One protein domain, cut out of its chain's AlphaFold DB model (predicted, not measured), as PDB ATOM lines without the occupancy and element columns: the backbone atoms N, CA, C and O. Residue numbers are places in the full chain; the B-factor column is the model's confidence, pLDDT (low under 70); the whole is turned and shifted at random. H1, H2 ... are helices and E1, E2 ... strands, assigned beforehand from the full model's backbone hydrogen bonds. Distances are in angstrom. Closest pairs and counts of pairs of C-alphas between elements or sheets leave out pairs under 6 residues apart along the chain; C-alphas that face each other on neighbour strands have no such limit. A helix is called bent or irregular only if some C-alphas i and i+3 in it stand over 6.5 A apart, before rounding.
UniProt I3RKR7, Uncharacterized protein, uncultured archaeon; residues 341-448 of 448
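This is residues 341 to 448 of the 448 residues of an uncharacterized protein of uncultured archaeon (UniProt I3RKR7). Two small three-stranded sheets stand together, and the long bent strand E3 of one runs crosswise to the strands of the other. H1 packs at one end, over a face of the sheet E2 E1 E6 and next to E5, while the short helices H2 and H3 sit at the other end, near E4 and the second half of E3. The 108 printed residues hold three named helices and six named strands, in the order E1 E2 H1 E3 E4 E5 H2 H3 E6, of mixed class; the sheets, ordered E2 E1 E6 and E4 E3 E5, are antiparallel. The whole is compact, with a radius of gyration of the C-alphas of 12.8 A and spans of 38 by 29 by 24 A.

E1, residues 341 to 345, begins at C-alpha 341 (129.880, 140.456, 163.073) and is 13.4 A long. E2 is residues 351 to 356, 16.2 A, and H1 residues 359 to 368, 14.3 A. E3, residues 380 to 387, starts at C-alpha 380 (141.025, 147.435, 154.456), is 21.5 A long and bends by 55 degrees at residue 384. E4 is residues 398 to 400, E5 residues 406 to 408, H2 residues 419 to 424 and H3 residues 426 to 433. E6, residues 442 to 447, is 14.2 A long and ends at C-alpha 447 (125.583, 140.314, 160.382).

The sheet E2 E1 E6 is strongly twisted. The hairpin E1 and E2 has N 342 and O 354 at 2.9 A, within hydrogen-bond range, as are N 345 of E1 and O 442 of E6 at 2.8 A. H1 is on one face of this sheet, two layers in all, at a height over the sheet of 9.3 A; its closest C-alphas to E6 are Met 365 and Val 443, 6.4 A. On the local plane H1 and E1 stand at 42 degrees, slantwise to the strands. In the other sheet the pairing is staggered: E3 pairs with E5 over residues 380 to 382, with N 382 and O 406 at 2.9 A, and with E4 over 385 to 387, with N 386 and O 399 at 2.9 A. Between the sheets, Val 354 and Leu 400 are the closest C-alphas of E2 and E4, 6.4 A. H3 only grazes the sheet E4 E3 E5. H2 and H3 are close but not clearly touching. Every O i to N i+4 pair is within hydrogen-bond range in H1 and H2, and 3 of 4 in H3.

The C-alphas farthest apart, Asn 374 and Asp 427, are 38.5 A apart. The printed part has no cut and ends at the chain's last residue, 448. The link H1 to E3 is long, with 11 residues. The mean pLDDT of the printed part is 79.7; residues 370 to 378, 408 to 416, 428, 430 to 434 and 448 are under 70.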
ATOM      1  N   ALA A 341     129.582 141.078 164.353       94.88
ATOM      2  CA  ALA A 341     129.880 140.456 163.073       94.88
ATOM      3  C   ALA A 341     129.613 141.421 161.913       94.88
ATOM      4  O   ALA A 341     128.621 142.153 161.910       94.88
ATOM      5  N   PHE A 342     130.499 141.405 160.925       95.31
ATOM      6  CA  PHE A 342     130.410 142.223 159.723       95.31
ATOM      7  C   PHE A 342     130.575 141.349 158.484       95.31
ATOM      8  O   PHE A 342     131.361 140.399 158.488       95.31
ATOM      9  N   THR A 343     129.840 141.690 157.431       96.19
ATOM     10  CA  THR A 343     130.023 141.129 156.094       96.19
ATOM     11  C   THR A 343     130.967 142.037 155.321       96.19
ATOM     12  O   THR A 343     130.747 143.249 155.253       96.19
ATOM     13  N   VAL A 344     131.999 141.435 154.742       94.75
ATOM     14  CA  VAL A 344     133.041 142.103 153.965       94.75
ATOM     15  C   VAL A 344     132.997 141.557 152.543       94.75
ATOM     16  O   VAL A 344     132.925 140.342 152.359       94.75
ATOM     17  N   GLU A 345     133.008 142.440 151.554       91.69
ATOM     18  CA  GLU A 345     133.108 142.115 150.129       91.69
ATOM     19  C   GLU A 345     134.504 142.474 149.621       91.69
ATOM     20  O   GLU A 345     135.092 143.434 150.102       91.69
ATOM     21  N   VAL A 346     135.053 141.701 148.688       88.06
ATOM     22  CA  VAL A 346     136.338 141.985 148.029       88.06
ATOM     23  C   VAL A 346     136.161 142.063 146.510       88.06
ATOM     24  O   VAL A 346     135.108 141.700 145.974       88.06
ATOM     25  N   ALA A 347     137.207 142.478 145.791       74.06
ATOM     26  CA  ALA A 347     137.216 142.504 144.330       74.06
ATOM     27  C   ALA A 347     136.785 141.155 143.729       74.06
ATOM     28  O   ALA A 347     137.239 140.082 144.129       74.06
ATOM     29  N   GLY A 348     135.894 141.218 142.737       74.25
ATOM     30  CA  GLY A 348     135.249 140.037 142.158       74.25
ATOM     31  C   GLY A 348     133.952 139.616 142.860       74.25
ATOM     32  O   GLY A 348     133.354 138.628 142.448       74.25
ATOM     33  N   GLY A 349     133.495 140.366 143.873       84.19
ATOM     34  CA  GLY A 349     132.198 140.170 144.534       84.19
ATOM     35  C   GLY A 349     132.177 139.030 145.555       84.19
ATOM     36  O   GLY A 349     131.111 138.648 146.042       84.19
ATOM     37  N   GLU A 350     133.339 138.466 145.879       92.69
ATOM     38  CA  GLU A 350     133.456 137.437 146.907       92.69
ATOM     39  C   GLU A 350     133.263 138.047 148.292       92.69
ATOM     40  O   GLU A 350     133.712 139.159 148.573       92.69
ATOM     41  N   ARG A 351     132.587 137.312 149.177       96.69
ATOM     42  CA  ARG A 351     132.210 137.807 150.500       96.69
ATOM     43  C   ARG A 351     132.674 136.873 151.591       96.69
ATOM     44  O   ARG A 351     132.570 135.657 151.454       96.69
ATOM     45  N   PHE A 352     133.092 137.445 152.706       97.62
ATOM     46  CA  PHE A 352     133.406 136.715 153.925       97.62
ATOM     47  C   PHE A 352     132.842 137.460 155.140       97.62
ATOM     48  O   PHE A 352     132.433 138.619 155.068       97.62
ATOM     49  N   THR A 353     132.727 136.763 156.262       97.75
ATOM     50  CA  THR A 353     132.227 137.303 157.523       97.75
ATOM     51  C   THR A 353     133.356 137.352 158.537       97.75
ATOM     52  O   THR A 353     134.019 136.350 158.797       97.75
ATOM     53  N   VAL A 354     133.511 138.497 159.194       96.38
ATOM     54  CA  VAL A 354     134.415 138.655 160.336       96.38
ATOM     55  C   VAL A 354     133.622 138.865 161.612       96.38
ATOM     56  O   VAL A 354     132.600 139.549 161.613       96.38
ATOM     57  N   ARG A 355     134.105 138.304 162.721       95.06
ATOM     58  CA  ARG A 355     133.720 138.734 164.069       95.06
ATOM     59  C   ARG A 355     134.826 139.607 164.629       95.06
ATOM     60  O   ARG A 355     135.996 139.297 164.456       95.06
ATOM     61  N   VAL A 356     134.448 140.671 165.322       87.56
ATOM     62  CA  VAL A 356     135.386 141.643 165.881       87.56
ATOM     63  C   VAL A 356     135.073 141.850 167.352       87.56
ATOM     64  O   VAL A 356     133.908 141.999 167.727       87.56
ATOM     65  N   THR A 357     136.117 141.850 168.179       84.69
ATOM     66  CA  THR A 357     136.020 142.120 169.624       84.69
ATOM     67  C   THR A 357     136.617 143.473 170.015       84.69
ATOM     68  O   THR A 357     136.296 144.004 171.075       84.69
ATOM     69  N   ASP A 358     137.495 144.042 169.184       81.31
ATOM     70  CA  ASP A 358     138.117 145.340 169.440       81.31
ATOM     71  C   ASP A 358     137.128 146.490 169.191       81.31
ATOM     72  O   ASP A 358     136.580 146.638 168.098       81.31
ATOM     73  N   LYS A 359     136.906 147.322 170.214       81.25
ATOM     74  CA  LYS A 359     135.903 148.401 170.181       81.25
ATOM     75  C   LYS A 359     136.202 149.458 169.119       81.25
ATOM     76  O   LYS A 359     135.270 149.985 168.517       81.25
ATOM     77  N   GLU A 360     137.478 149.763 168.890       75.00
ATOM     78  CA  GLU A 360     137.881 150.760 167.897       75.00
ATOM     79  C   GLU A 360     137.688 150.229 166.475       75.00
ATOM     80  O   GLU A 360     137.128 150.922 165.634       75.00
ATOM     81  N   THR A 361     138.033 148.969 166.228       79.62
ATOM     82  CA  THR A 361     137.786 148.306 164.944       79.62
ATOM     83  C   THR A 361     136.286 148.200 164.662       79.62
ATOM     84  O   THR A 361     135.840 148.495 163.558       79.62
ATOM     85  N   ILE A 362     135.474 147.864 165.674       86.62
ATOM     86  CA  ILE A 362     134.007 147.886 165.564       86.62
ATOM     87  C   ILE A 362     133.509 149.281 165.170       86.62
ATOM     88  O   ILE A 362     132.608 149.387 164.332       86.62
ATOM     89  N   ARG A 363     134.068 150.342 165.768       83.00
ATOM     90  CA  ARG A 363     133.738 151.731 165.432       83.00
ATOM     91  C   ARG A 363     134.115 152.035 163.982       83.00
ATOM     92  O   ARG A 363     133.238 152.443 163.234       83.00
ATOM     93  N   GLN A 364     135.353 151.756 163.577       80.38
ATOM     94  CA  GLN A 364     135.849 151.984 162.216       80.38
ATOM     95  C   GLN A 364     134.998 151.257 161.166       80.38
ATOM     96  O   GLN A 364     134.493 151.901 160.256       80.38
ATOM     97  N   MET A 365     134.731 149.959 161.343       88.62
ATOM     98  CA  MET A 365     133.873 149.190 160.430       88.62
ATOM     99  C   MET A 365     132.428 149.702 160.408       88.62
ATOM    100  O   MET A 365     131.775 149.702 159.368       88.62
ATOM    101  N   THR A 366     131.907 150.159 161.551       87.31
ATOM    102  CA  THR A 366     130.570 150.770 161.616       87.31
ATOM    103  C   THR A 366     130.538 152.137 160.925       87.31
ATOM    104  O   THR A 366     129.511 152.496 160.355       87.31
ATOM    105  N   ASP A 367     131.628 152.899 160.971       82.88
ATOM    106  CA  ASP A 367     131.731 154.205 160.324       82.88
ATOM    107  C   ASP A 367     131.915 154.063 158.807       82.88
ATOM    108  O   ASP A 367     131.267 154.801 158.064       82.88
ATOM    109  N   SER A 368     132.665 153.055 158.341       79.44
ATOM    110  CA  SER A 368     132.769 152.689 156.918       79.44
ATOM    111  C   SER A 368     131.405 152.405 156.277       79.44
ATOM    112  O   SER A 368     131.210 152.698 155.103       79.44
ATOM    113  N   LEU A 369     130.427 151.914 157.050       79.94
ATOM    114  CA  LEU A 369     129.056 151.667 156.581       79.94
ATOM    115  C   LEU A 369     128.190 152.934 156.443       79.94
ATOM    116  O   LEU A 369     127.145 152.880 155.798       79.94
ATOM    117  N   LYS A 370     128.544 154.053 157.094       69.75
ATOM    118  CA  LYS A 370     127.651 155.221 157.262       69.75
ATOM    119  C   LYS A 370     127.844 156.352 156.249       69.75
ATOM    120  O   LYS A 370     126.969 157.209 156.161       69.75
ATOM    121  N   GLY A 371     128.950 156.412 155.513       56.78
ATOM    122  CA  GLY A 371     129.209 157.544 154.618       56.78
ATOM    123  C   GLY A 371     130.396 157.311 153.699       56.78
ATOM    124  O   GLY A 371     131.526 157.204 154.165       56.78
ATOM    125  N   GLY A 372     130.096 157.239 152.399       48.06
ATOM    126  CA  GLY A 372     131.017 156.886 151.323       48.06
ATOM    127  C   GLY A 372     132.149 157.880 151.079       48.06
ATOM    128  O   GLY A 372     132.033 159.055 151.417       48.06
ATOM    129  N   SER A 373     133.227 157.341 150.501       40.75
ATOM    130  CA  SER A 373     134.330 157.933 149.717       40.75
ATOM    131  C   SER A 373     134.943 159.294 150.097       40.75
ATOM    132  O   SER A 373     135.833 159.759 149.391       40.75
ATOM    133  N   ASN A 374     134.549 159.929 151.203       38.78
ATOM    134  CA  ASN A 374     134.883 161.329 151.490       38.78
ATOM    135  C   ASN A 374     135.718 161.504 152.767       38.78
ATOM    136  O   ASN A 374     136.174 162.611 153.047       38.78
ATOM    137  N   ASN A 375     135.946 160.433 153.532       42.53
ATOM    138  CA  ASN A 375     136.939 160.419 154.600       42.53
ATOM    139  C   ASN A 375     138.147 159.618 154.125       42.53
ATOM    140  O   ASN A 375     138.102 158.403 153.961       42.53
ATOM    141  N   ASN A 376     139.208 160.367 153.857       39.53
ATOM    142  CA  ASN A 376     140.508 159.938 153.381       39.53
ATOM    143  C   ASN A 376     141.180 158.943 154.341       39.53
ATOM    144  O   ASN A 376     141.970 159.366 155.175       39.53
ATOM    145  N   THR A 377     140.847 157.658 154.209       48.56
ATOM    146  CA  THR A 377     141.702 156.491 154.477       48.56
ATOM    147  C   THR A 377     141.011 155.288 153.825       48.56
ATOM    148  O   THR A 377     140.020 154.795 154.370       48.56
ATOM    149  N   ALA A 378     141.472 154.827 152.658       61.91
ATOM    150  CA  ALA A 378     141.024 153.564 152.063       61.91
ATOM    151  C   ALA A 378     141.549 152.406 152.928       61.91
ATOM    152  O   ALA A 378     142.555 151.786 152.604       61.91
ATOM    153  N   MET A 379     140.949 152.217 154.105       73.69
ATOM    154  CA  MET A 379     141.364 151.179 155.034       73.69
ATOM    155  C   MET A 379     140.714 149.860 154.653       73.69
ATOM    156  O   MET A 379     139.507 149.810 154.415       73.69
ATOM    157  N   HIS A 380     141.487 148.788 154.715       79.88
ATOM    158  CA  HIS A 380     141.025 147.435 154.456       79.88
ATOM    159  C   HIS A 380     141.100 146.548 155.694       79.88
ATOM    160  O   HIS A 380     141.785 146.844 156.678       79.88
ATOM    161  N   VAL A 381     140.354 145.449 155.652       88.44
ATOM    162  CA  VAL A 381     140.314 144.450 156.713       88.44
ATOM    163  C   VAL A 381     141.602 143.641 156.690       88.44
ATOM    164  O   VAL A 381     142.028 143.156 155.647       88.44
ATOM    165  N   THR A 382     142.195 143.442 157.862       83.00
ATOM    166  CA  THR A 382     143.326 142.533 158.052       83.00
ATOM    167  C   THR A 382     143.125 141.681 159.297       83.00
ATOM    168  O   THR A 382     142.519 142.129 160.277       83.00
ATOM    169  N   GLY A 383     143.609 140.441 159.275       83.44
ATOM    170  CA  GLY A 383     143.562 139.558 160.434       83.44
ATOM    171  C   GLY A 383     144.295 138.238 160.231       83.44
ATOM    172  O   GLY A 383     144.543 137.796 159.110       83.44
ATOM    173  N   ARG A 384     144.631 137.588 161.348       87.62
ATOM    174  CA  ARG A 384     145.299 136.285 161.347       87.62
ATOM    175  C   ARG A 384     144.325 135.194 160.920       87.62
ATOM    176  O   ARG A 384     143.216 135.120 161.457       87.62
ATOM    177  N   LEU A 385     144.767 134.330 160.014       85.31
ATOM    178  CA  LEU A 385     143.995 133.183 159.554       85.31
ATOM    179  C   LEU A 385     143.985 132.062 160.600       85.31
ATOM    180  O   LEU A 385     144.967 131.815 161.305       85.31
ATOM    181  N   ALA A 386     142.859 131.365 160.687       85.06
ATOM    182  CA  ALA A 386     142.713 130.127 161.432       85.06
ATOM    183  C   ALA A 386     141.860 129.129 160.643       85.06
ATOM    184  O   ALA A 386     140.931 129.509 159.929       85.06
ATOM    185  N   ARG A 387     142.178 127.839 160.793       92.75
ATOM    186  CA  ARG A 387     141.431 126.740 160.170       92.75
ATOM    187  C   ARG A 387     140.019 126.627 160.761       92.75
ATOM    188  O   ARG A 387     139.831 126.834 161.960       92.75
ATOM    189  N   GLY A 388     139.059 126.230 159.928       93.44
ATOM    190  CA  GLY A 388     137.635 126.111 160.251       93.44
ATOM    191  C   GLY A 388     136.879 127.422 160.029       93.44
ATOM    192  O   GLY A 388     137.460 128.493 160.149       93.44
ATOM    193  N   ASP A 389     135.575 127.359 159.763       95.19
ATOM    194  CA  ASP A 389     134.718 128.525 159.461       95.19
ATOM    195  C   ASP A 389     134.417 129.436 160.679       95.19
ATOM    196  O   ASP A 389     133.710 130.447 160.577       95.19
ATOM    197  N   GLY A 390     134.896 129.056 161.869       92.31
ATOM    198  CA  GLY A 390     134.641 129.743 163.139       92.31
ATOM    199  C   GLY A 390     133.170 129.737 163.587       92.31
ATOM    200  O   GLY A 390     132.825 130.403 164.565       92.31
ATOM    201  N   GLY A 391     132.290 129.024 162.880       94.88
ATOM    202  CA  GLY A 391     130.838 129.055 163.034       94.88
ATOM    203  C   GLY A 391     130.171 130.323 162.488       94.88
ATOM    204  O   GLY A 391     129.013 130.584 162.808       94.88
ATOM    205  N   PHE A 392     130.884 131.157 161.719       95.25
ATOM    206  CA  PHE A 392     130.331 132.413 161.188       95.25
ATOM    207  C   PHE A 392     130.748 132.752 159.755       95.25
ATOM    208  O   PHE A 392     130.037 133.533 159.110       95.25
ATOM    209  N   ASN A 393     131.849 132.183 159.258       97.19
ATOM    210  CA  ASN A 393     132.456 132.522 157.971       97.19
ATOM    211  C   ASN A 393     132.106 131.554 156.827       97.19
ATOM    212  O   ASN A 393     132.855 131.432 155.865       97.19
ATOM    213  N   GLN A 394     130.960 130.873 156.894       94.94
ATOM    214  CA  GLN A 394     130.520 130.038 155.773       94.94
ATOM    215  C   GLN A 394     130.340 130.860 154.481       94.94
ATOM    216  O   GLN A 394     129.874 132.005 154.558       94.94
ATOM    217  N   PRO A 395     130.674 130.289 153.305       96.19
ATOM    218  CA  PRO A 395     131.002 128.873 153.054       96.19
ATOM    219  C   PRO A 395     132.479 128.483 153.260       96.19
ATOM    220  O   PRO A 395     132.827 127.330 153.029       96.19
ATOM    221  N   TRP A 396     133.339 129.415 153.670       97.69
ATOM    222  CA  TRP A 396     134.787 129.212 153.737       97.69
ATOM    223  C   TRP A 396     135.195 128.280 154.873       97.69
ATOM    224  O   TRP A 396     134.669 128.382 155.980       97.69
ATOM    225  N   SER A 397     136.183 127.418 154.638       97.25
ATOM    226  CA  SER A 397     136.707 126.473 155.634       97.25
ATOM    227  C   SER A 397     137.777 127.087 156.552       97.25
ATOM    228  O   SER A 397     138.539 126.381 157.220       97.25
ATOM    229  N   TRP A 398     137.808 128.417 156.638       97.75
ATOM    230  CA  TRP A 398     138.724 129.225 157.439       97.75
ATOM    231  C   TRP A 398     138.008 130.460 157.997       97.75
ATOM    232  O   TRP A 398     136.913 130.820 157.566       97.75
ATOM    233  N   HIS A 399     138.620 131.138 158.965       98.06
ATOM    234  CA  HIS A 399     138.135 132.417 159.484       98.06
ATOM    235  C   HIS A 399     139.292 133.316 159.920       98.06
ATOM    236  O   HIS A 399     140.411 132.852 160.149       98.06
ATOM    237  N   LEU A 400     139.008 134.612 160.084       94.50
ATOM    238  CA  LEU A 400     139.917 135.512 160.789       94.50
ATOM    239  C   LEU A 400     139.694 135.400 162.294       94.50
ATOM    240  O   LEU A 400     138.559 135.494 162.769       94.50
ATOM    241  N   VAL A 401     140.781 135.247 163.051       87.38
ATOM    242  CA  VAL A 401     140.727 135.181 164.515       87.38
ATOM    243  C   VAL A 401     140.134 136.494 165.053       87.38
ATOM    244  O   VAL A 401     140.756 137.543 164.853       87.38
ATOM    245  N   PRO A 402     138.991 136.483 165.774       86.69
ATOM    246  CA  PRO A 402     138.230 137.705 166.057       86.69
ATOM    247  C   PRO A 402     138.984 138.814 166.798       86.69
ATOM    248  O   PRO A 402     138.754 140.001 166.566       86.69
ATOM    249  N   SER A 403     139.915 138.441 167.678       77.12
ATOM    250  CA  SER A 403     140.748 139.388 168.426       77.12
ATOM    251  C   SER A 403     141.862 140.026 167.590       77.12
ATOM    252  O   SER A 403     142.413 141.053 167.997       77.12
ATOM    253  N   SER A 404     142.179 139.459 166.424       76.62
ATOM    254  CA  SER A 404     143.215 139.948 165.505       76.62
ATOM    255  C   SER A 404     142.687 140.871 164.408       76.62
ATOM    256  O   SER A 404     143.482 141.572 163.795       76.62
ATOM    257  N   VAL A 405     141.370 140.898 164.174       84.19
ATOM    258  CA  VAL A 405     140.774 141.685 163.086       84.19
ATOM    259  C   VAL A 405     140.976 143.181 163.330       84.19
ATOM    260  O   VAL A 405     140.638 143.675 164.410       84.19
ATOM    261  N   ARG A 406     141.513 143.900 162.341       82.44
ATOM    262  CA  ARG A 406     141.731 145.358 162.347       82.44
ATOM    263  C   ARG A 406     141.372 145.967 160.992       82.44
ATOM    264  O   ARG A 406     141.274 145.250 160.000       82.44
ATOM    265  N   MET A 407     141.240 147.293 160.965       78.69
ATOM    266  CA  MET A 407     141.322 148.089 159.739       78.69
ATOM    267  C   MET A 407     142.757 148.616 159.594       78.69
ATOM    268  O   MET A 407     143.311 149.130 160.570       78.69
ATOM    269  N   ALA A 408     143.359 148.510 158.412       65.75
ATOM    270  CA  ALA A 408     144.710 148.997 158.119       65.75
ATOM    271  C   ALA A 408     144.710 149.922 156.896       65.75
ATOM    272  O   ALA A 408     143.928 149.705 155.987       65.75
ATOM    273  N   GLU A 409     145.579 150.940 156.868       56.06
ATOM    274  CA  GLU A 409     145.758 151.828 155.700       56.06
ATOM    275  C   GLU A 409     146.671 151.206 154.625       56.06
ATOM    276  O   GLU A 409     146.562 151.538 153.451       56.06
ATOM    277  N   VAL A 410     147.595 150.326 155.029       46.66
ATOM    278  CA  VAL A 410     148.571 149.647 154.163       46.66
ATOM    279  C   VAL A 410     148.835 148.251 154.732       46.66
ATOM    280  O   VAL A 410     148.888 148.072 155.950       46.66
ATOM    281  N   SER A 411     149.010 147.257 153.863       47.44
ATOM    282  CA  SER A 411     149.516 145.921 154.218       47.44
ATOM    283  C   SER A 411     150.595 145.493 153.213       47.44
ATOM    284  O   SER A 411     150.987 146.289 152.372       47.44
ATOM    285  N   ILE A 412     151.146 144.284 153.317       39.62
ATOM    286  CA  ILE A 412     152.033 143.725 152.281       39.62
ATOM    287  C   ILE A 412     151.185 142.954 151.258       39.62
ATOM    288  O   ILE A 412     150.241 142.280 151.659       39.62
ATOM    289  N   GLU A 413     151.519 143.015 149.964       46.47
ATOM    290  CA  GLU A 413     150.781 142.304 148.890       46.47
ATOM    291  C   GLU A 413     150.688 140.793 149.125       46.47
ATOM    292  O   GLU A 413     149.752 140.147 148.675       46.47
ATOM    293  N   LEU A 414     151.636 140.212 149.870       47.47
ATOM    294  CA  LEU A 414     151.660 138.774 150.142       47.47
ATOM    295  C   LEU A 414     150.380 138.271 150.832       47.47
ATOM    296  O   LEU A 414     150.020 137.114 150.646       47.47
ATOM    297  N   CYS A 415     149.719 139.112 151.637       59.75
ATOM    298  CA  CYS A 415     148.449 138.760 152.271       59.75
ATOM    299  C   CYS A 415     147.213 139.264 151.508       59.75
ATOM    300  O   CYS A 415     146.098 139.044 151.988       59.75
ATOM    301  N   ASP A 416     147.388 139.924 150.355       69.81
ATOM    302  CA  ASP A 416     146.283 140.335 149.491       69.81
ATOM    303  C   ASP A 416     145.741 139.151 148.692       69.81
ATOM    304  O   ASP A 416     146.474 138.264 148.256       69.81
ATOM    305  N   GLY A 417     144.433 139.135 148.479       79.44
ATOM    306  CA  GLY A 417     143.797 138.092 147.699       79.44
ATOM    307  C   GLY A 417     142.291 138.058 147.872       79.44
ATOM    308  O   GLY A 417     141.671 138.929 148.483       79.44
ATOM    309  N   ARG A 418     141.690 137.002 147.331       91.06
ATOM    310  CA  ARG A 418     140.255 136.735 147.450       91.06
ATOM    311  C   ARG A 418     140.004 135.552 148.381       91.06
ATOM    312  O   ARG A 418     140.859 134.670 148.462       91.06
ATOM    313  N   PRO A 419     138.839 135.483 149.042       95.12
ATOM    314  CA  PRO A 419     138.464 134.335 149.854       95.12
ATOM    315  C   PRO A 419     138.668 132.968 149.176       95.12
ATOM    316  O   PRO A 419     139.157 132.040 149.816       95.12
ATOM    317  N   SER A 420     138.387 132.867 147.874       89.12
ATOM    318  CA  SER A 420     138.625 131.672 147.058       89.12
ATOM    319  C   SER A 420     140.096 131.270 146.957       89.12
ATOM    320  O   SER A 420     140.390 130.082 146.975       89.12
ATOM    321  N   MET A 421     141.025 132.228 146.917       84.94
ATOM    322  CA  MET A 421     142.467 131.946 146.891       84.94
ATOM    323  C   MET A 421     142.942 131.350 148.217       84.94
ATOM    324  O   MET A 421     143.790 130.460 148.220       84.94
ATOM    325  N   VAL A 422     142.385 131.831 149.335       90.50
ATOM    326  CA  VAL A 422     142.648 131.263 150.666       90.50
ATOM    327  C   VAL A 422     142.081 129.847 150.763       90.50
ATOM    328  O   VAL A 422     142.711 128.974 151.345       90.50
ATOM    329  N   GLU A 423     140.905 129.608 150.181       95.38
ATOM    330  CA  GLU A 423     140.268 128.288 150.171       95.38
ATOM    331  C   GLU A 423     141.017 127.271 149.294       95.38
ATOM    332  O   GLU A 423     141.154 126.116 149.686       95.38
ATOM    333  N   GLU A 424     141.511 127.694 148.128       84.81
ATOM    334  CA  GLU A 424     142.179 126.823 147.151       84.81
ATOM    335  C   GLU A 424     143.516 126.263 147.667       84.81
ATOM    336  O   GLU A 424     143.836 125.108 147.393       84.81
ATOM    337  N   ASP A 425     144.264 127.045 148.454       85.94
ATOM    338  CA  ASP A 425     145.552 126.635 149.034       85.94
ATOM    339  C   ASP A 425     145.651 126.971 150.532       85.94
ATOM    340  O   ASP A 425     146.545 127.680 151.012       85.94
ATOM    341  N   LEU A 426     144.680 126.478 151.301       87.31
ATOM    342  CA  LEU A 426     144.535 126.828 152.715       87.31
ATOM    343  C   LEU A 426     145.783 126.513 153.559       87.31
ATOM    344  O   LEU A 426     146.082 127.230 154.515       87.31
ATOM    345  N   ASP A 427     146.528 125.460 153.222       77.00
ATOM    346  CA  ASP A 427     147.729 125.074 153.963       77.00
ATOM    347  C   ASP A 427     148.879 126.069 153.751       77.00
ATOM    348  O   ASP A 427     149.520 126.465 154.730       77.00
ATOM    349  N   TYR A 428     149.100 126.546 152.520       67.19
ATOM    350  CA  TYR A 428     150.053 127.623 152.241       67.19
ATOM    351  C   TYR A 428     149.646 128.930 152.930       67.19
ATOM    352  O   TYR A 428     150.472 129.590 153.567       67.19
ATOM    353  N   TRP A 429     148.364 129.290 152.866       81.56
ATOM    354  CA  TRP A 429     147.861 130.516 153.482       81.56
ATOM    355  C   TRP A 429     147.949 130.494 155.007       81.56
ATOM    356  O   TRP A 429     148.260 131.514 155.615       81.56
ATOM    357  N   LEU A 430     147.735 129.345 155.647       63.94
ATOM    358  CA  LEU A 430     147.895 129.208 157.095       63.94
ATOM    359  C   LEU A 430     149.364 129.109 157.525       63.94
ATOM    360  O   LEU A 430     149.731 129.679 158.551       63.94
ATOM    361  N   GLY A 431     150.181 128.354 156.784       54.28
ATOM    362  CA  GLY A 431     151.550 128.007 157.173       54.28
ATOM    363  C   GLY A 431     152.614 129.014 156.742       54.28
ATOM    364  O   GLY A 431     153.587 129.210 157.467       54.28
ATOM    365  N   THR A 432     152.423 129.657 155.588       54.78
ATOM    366  CA  THR A 432     153.396 130.582 154.989       54.78
ATOM    367  C   THR A 432     152.932 132.029 155.098       54.78
ATOM    368  O   THR A 432     153.681 132.868 155.588       54.78
ATOM    369  N   VAL A 433     151.702 132.337 154.672       63.91
ATOM    370  CA  VAL A 433     151.203 133.727 154.677       63.91
ATOM    371  C   VAL A 433     150.744 134.153 156.080       63.91
ATOM    372  O   VAL A 433     151.064 135.244 156.552       63.91
ATOM    373  N   GLY A 434     149.984 133.300 156.767       64.88
ATOM    374  CA  GLY A 434     149.509 133.448 158.149       64.88
ATOM    375  C   GLY A 434     148.441 134.527 158.389       64.88
ATOM    376  O   GLY A 434     147.675 134.439 159.353       64.88
ATOM    377  N   THR A 435     148.356 135.538 157.527       77.19
ATOM    378  CA  THR A 435     147.451 136.693 157.632       77.19
ATOM    379  C   THR A 435     146.723 136.896 156.312       77.19
ATOM    380  O   THR A 435     147.293 136.671 155.254       77.19
ATOM    381  N   PHE A 436     145.478 137.355 156.365       86.56
ATOM    382  CA  PHE A 436     144.724 137.761 155.182       86.56
ATOM    383  C   PHE A 436     144.397 139.249 155.286       86.56
ATOM    384  O   PHE A 436     143.904 139.702 156.323       86.56
ATOM    385  N   CYS A 437     144.725 140.007 154.241       81.00
ATOM    386  CA  CYS A 437     144.615 141.461 154.184       81.00
ATOM    387  C   CYS A 437     144.080 141.939 152.818       81.00
ATOM    388  O   CYS A 437     144.766 142.682 152.124       81.00
ATOM    389  N   PRO A 438     142.868 141.531 152.407       85.38
ATOM    390  CA  PRO A 438     142.323 141.873 151.094       85.38
ATOM    391  C   PRO A 438     142.244 143.391 150.895       85.38
ATOM    392  O   PRO A 438     141.393 144.045 151.488       85.38
ATOM    393  N   TRP A 439     143.094 143.966 150.048       74.38
ATOM    394  CA  TRP A 439     143.198 145.419 149.850       74.38
ATOM    395  C   TRP A 439     141.926 146.019 149.260       74.38
ATOM    396  O   TRP A 439     141.558 147.152 149.550       74.38
ATOM    397  N   SER A 440     141.222 145.225 148.460       77.88
ATOM    398  CA  SER A 440     139.935 145.585 147.866       77.88
ATOM    399  C   SER A 440     138.745 145.419 148.816       77.88
ATOM    400  O   SER A 440     137.604 145.460 148.363       77.88
ATOM    401  N   SER A 441     138.977 145.161 150.108       87.00
ATOM    402  CA  SER A 441     137.888 144.848 151.024       87.00
ATOM    403  C   SER A 441     137.026 146.058 151.358       87.00
ATOM    404  O   SER A 441     137.534 147.082 151.817       87.00
ATOM    405  N   GLU A 442     135.719 145.873 151.279       88.25
ATOM    406  CA  GLU A 442     134.715 146.834 151.698       88.25
ATOM    407  C   GLU A 442     133.780 146.202 152.730       88.25
ATOM    408  O   GLU A 442     133.286 145.083 152.571       88.25
ATOM    409  N   VAL A 443     133.514 146.925 153.818       91.44
ATOM    410  CA  VAL A 443     132.517 146.507 154.805       91.44
ATOM    411  C   VAL A 443     131.138 146.856 154.253       91.44
ATOM    412  O   VAL A 443     130.800 148.030 154.145       91.44
ATOM    413  N   ILE A 444     130.332 145.843 153.932       90.44
ATOM    414  CA  ILE A 444     129.044 146.017 153.237       90.44
ATOM    415  C   ILE A 444     127.820 145.764 154.125       90.44
ATOM    416  O   ILE A 444     126.692 146.055 153.734       90.44
ATOM    417  N   GLY A 445     128.004 145.223 155.333       89.44
ATOM    418  CA  GLY A 445     126.896 145.078 156.271       89.44
ATOM    419  C   GLY A 445     127.286 144.592 157.659       89.44
ATOM    420  O   GLY A 445     128.393 144.112 157.894       89.44
ATOM    421  N   VAL A 446     126.334 144.694 158.585       90.50
ATOM    422  CA  VAL A 446     126.388 144.038 159.899       90.50
ATOM    423  C   VAL A 446     125.639 142.712 159.792       90.50
ATOM    424  O   VAL A 446     124.535 142.674 159.248       90.50
ATOM    425  N   LYS A 447     126.228 141.631 160.305       83.31
ATOM    426  CA  LYS A 447     125.583 140.314 160.382       83.31
ATOM    427  C   LYS A 447     125.032 140.142 161.797       83.31
ATOM    428  O   LYS A 447     125.789 140.283 162.758       83.31
ATOM    429  N   ASN A 448     123.724 139.916 161.905       63.06
ATOM    430  CA  ASN A 448     123.036 139.723 163.185       63.06
ATOM    431  C   ASN A 448     123.230 138.309 163.727       63.06
ATOM    432  O   ASN A 448     123.288 137.371 162.897       63.06
TER     433      ASN A 448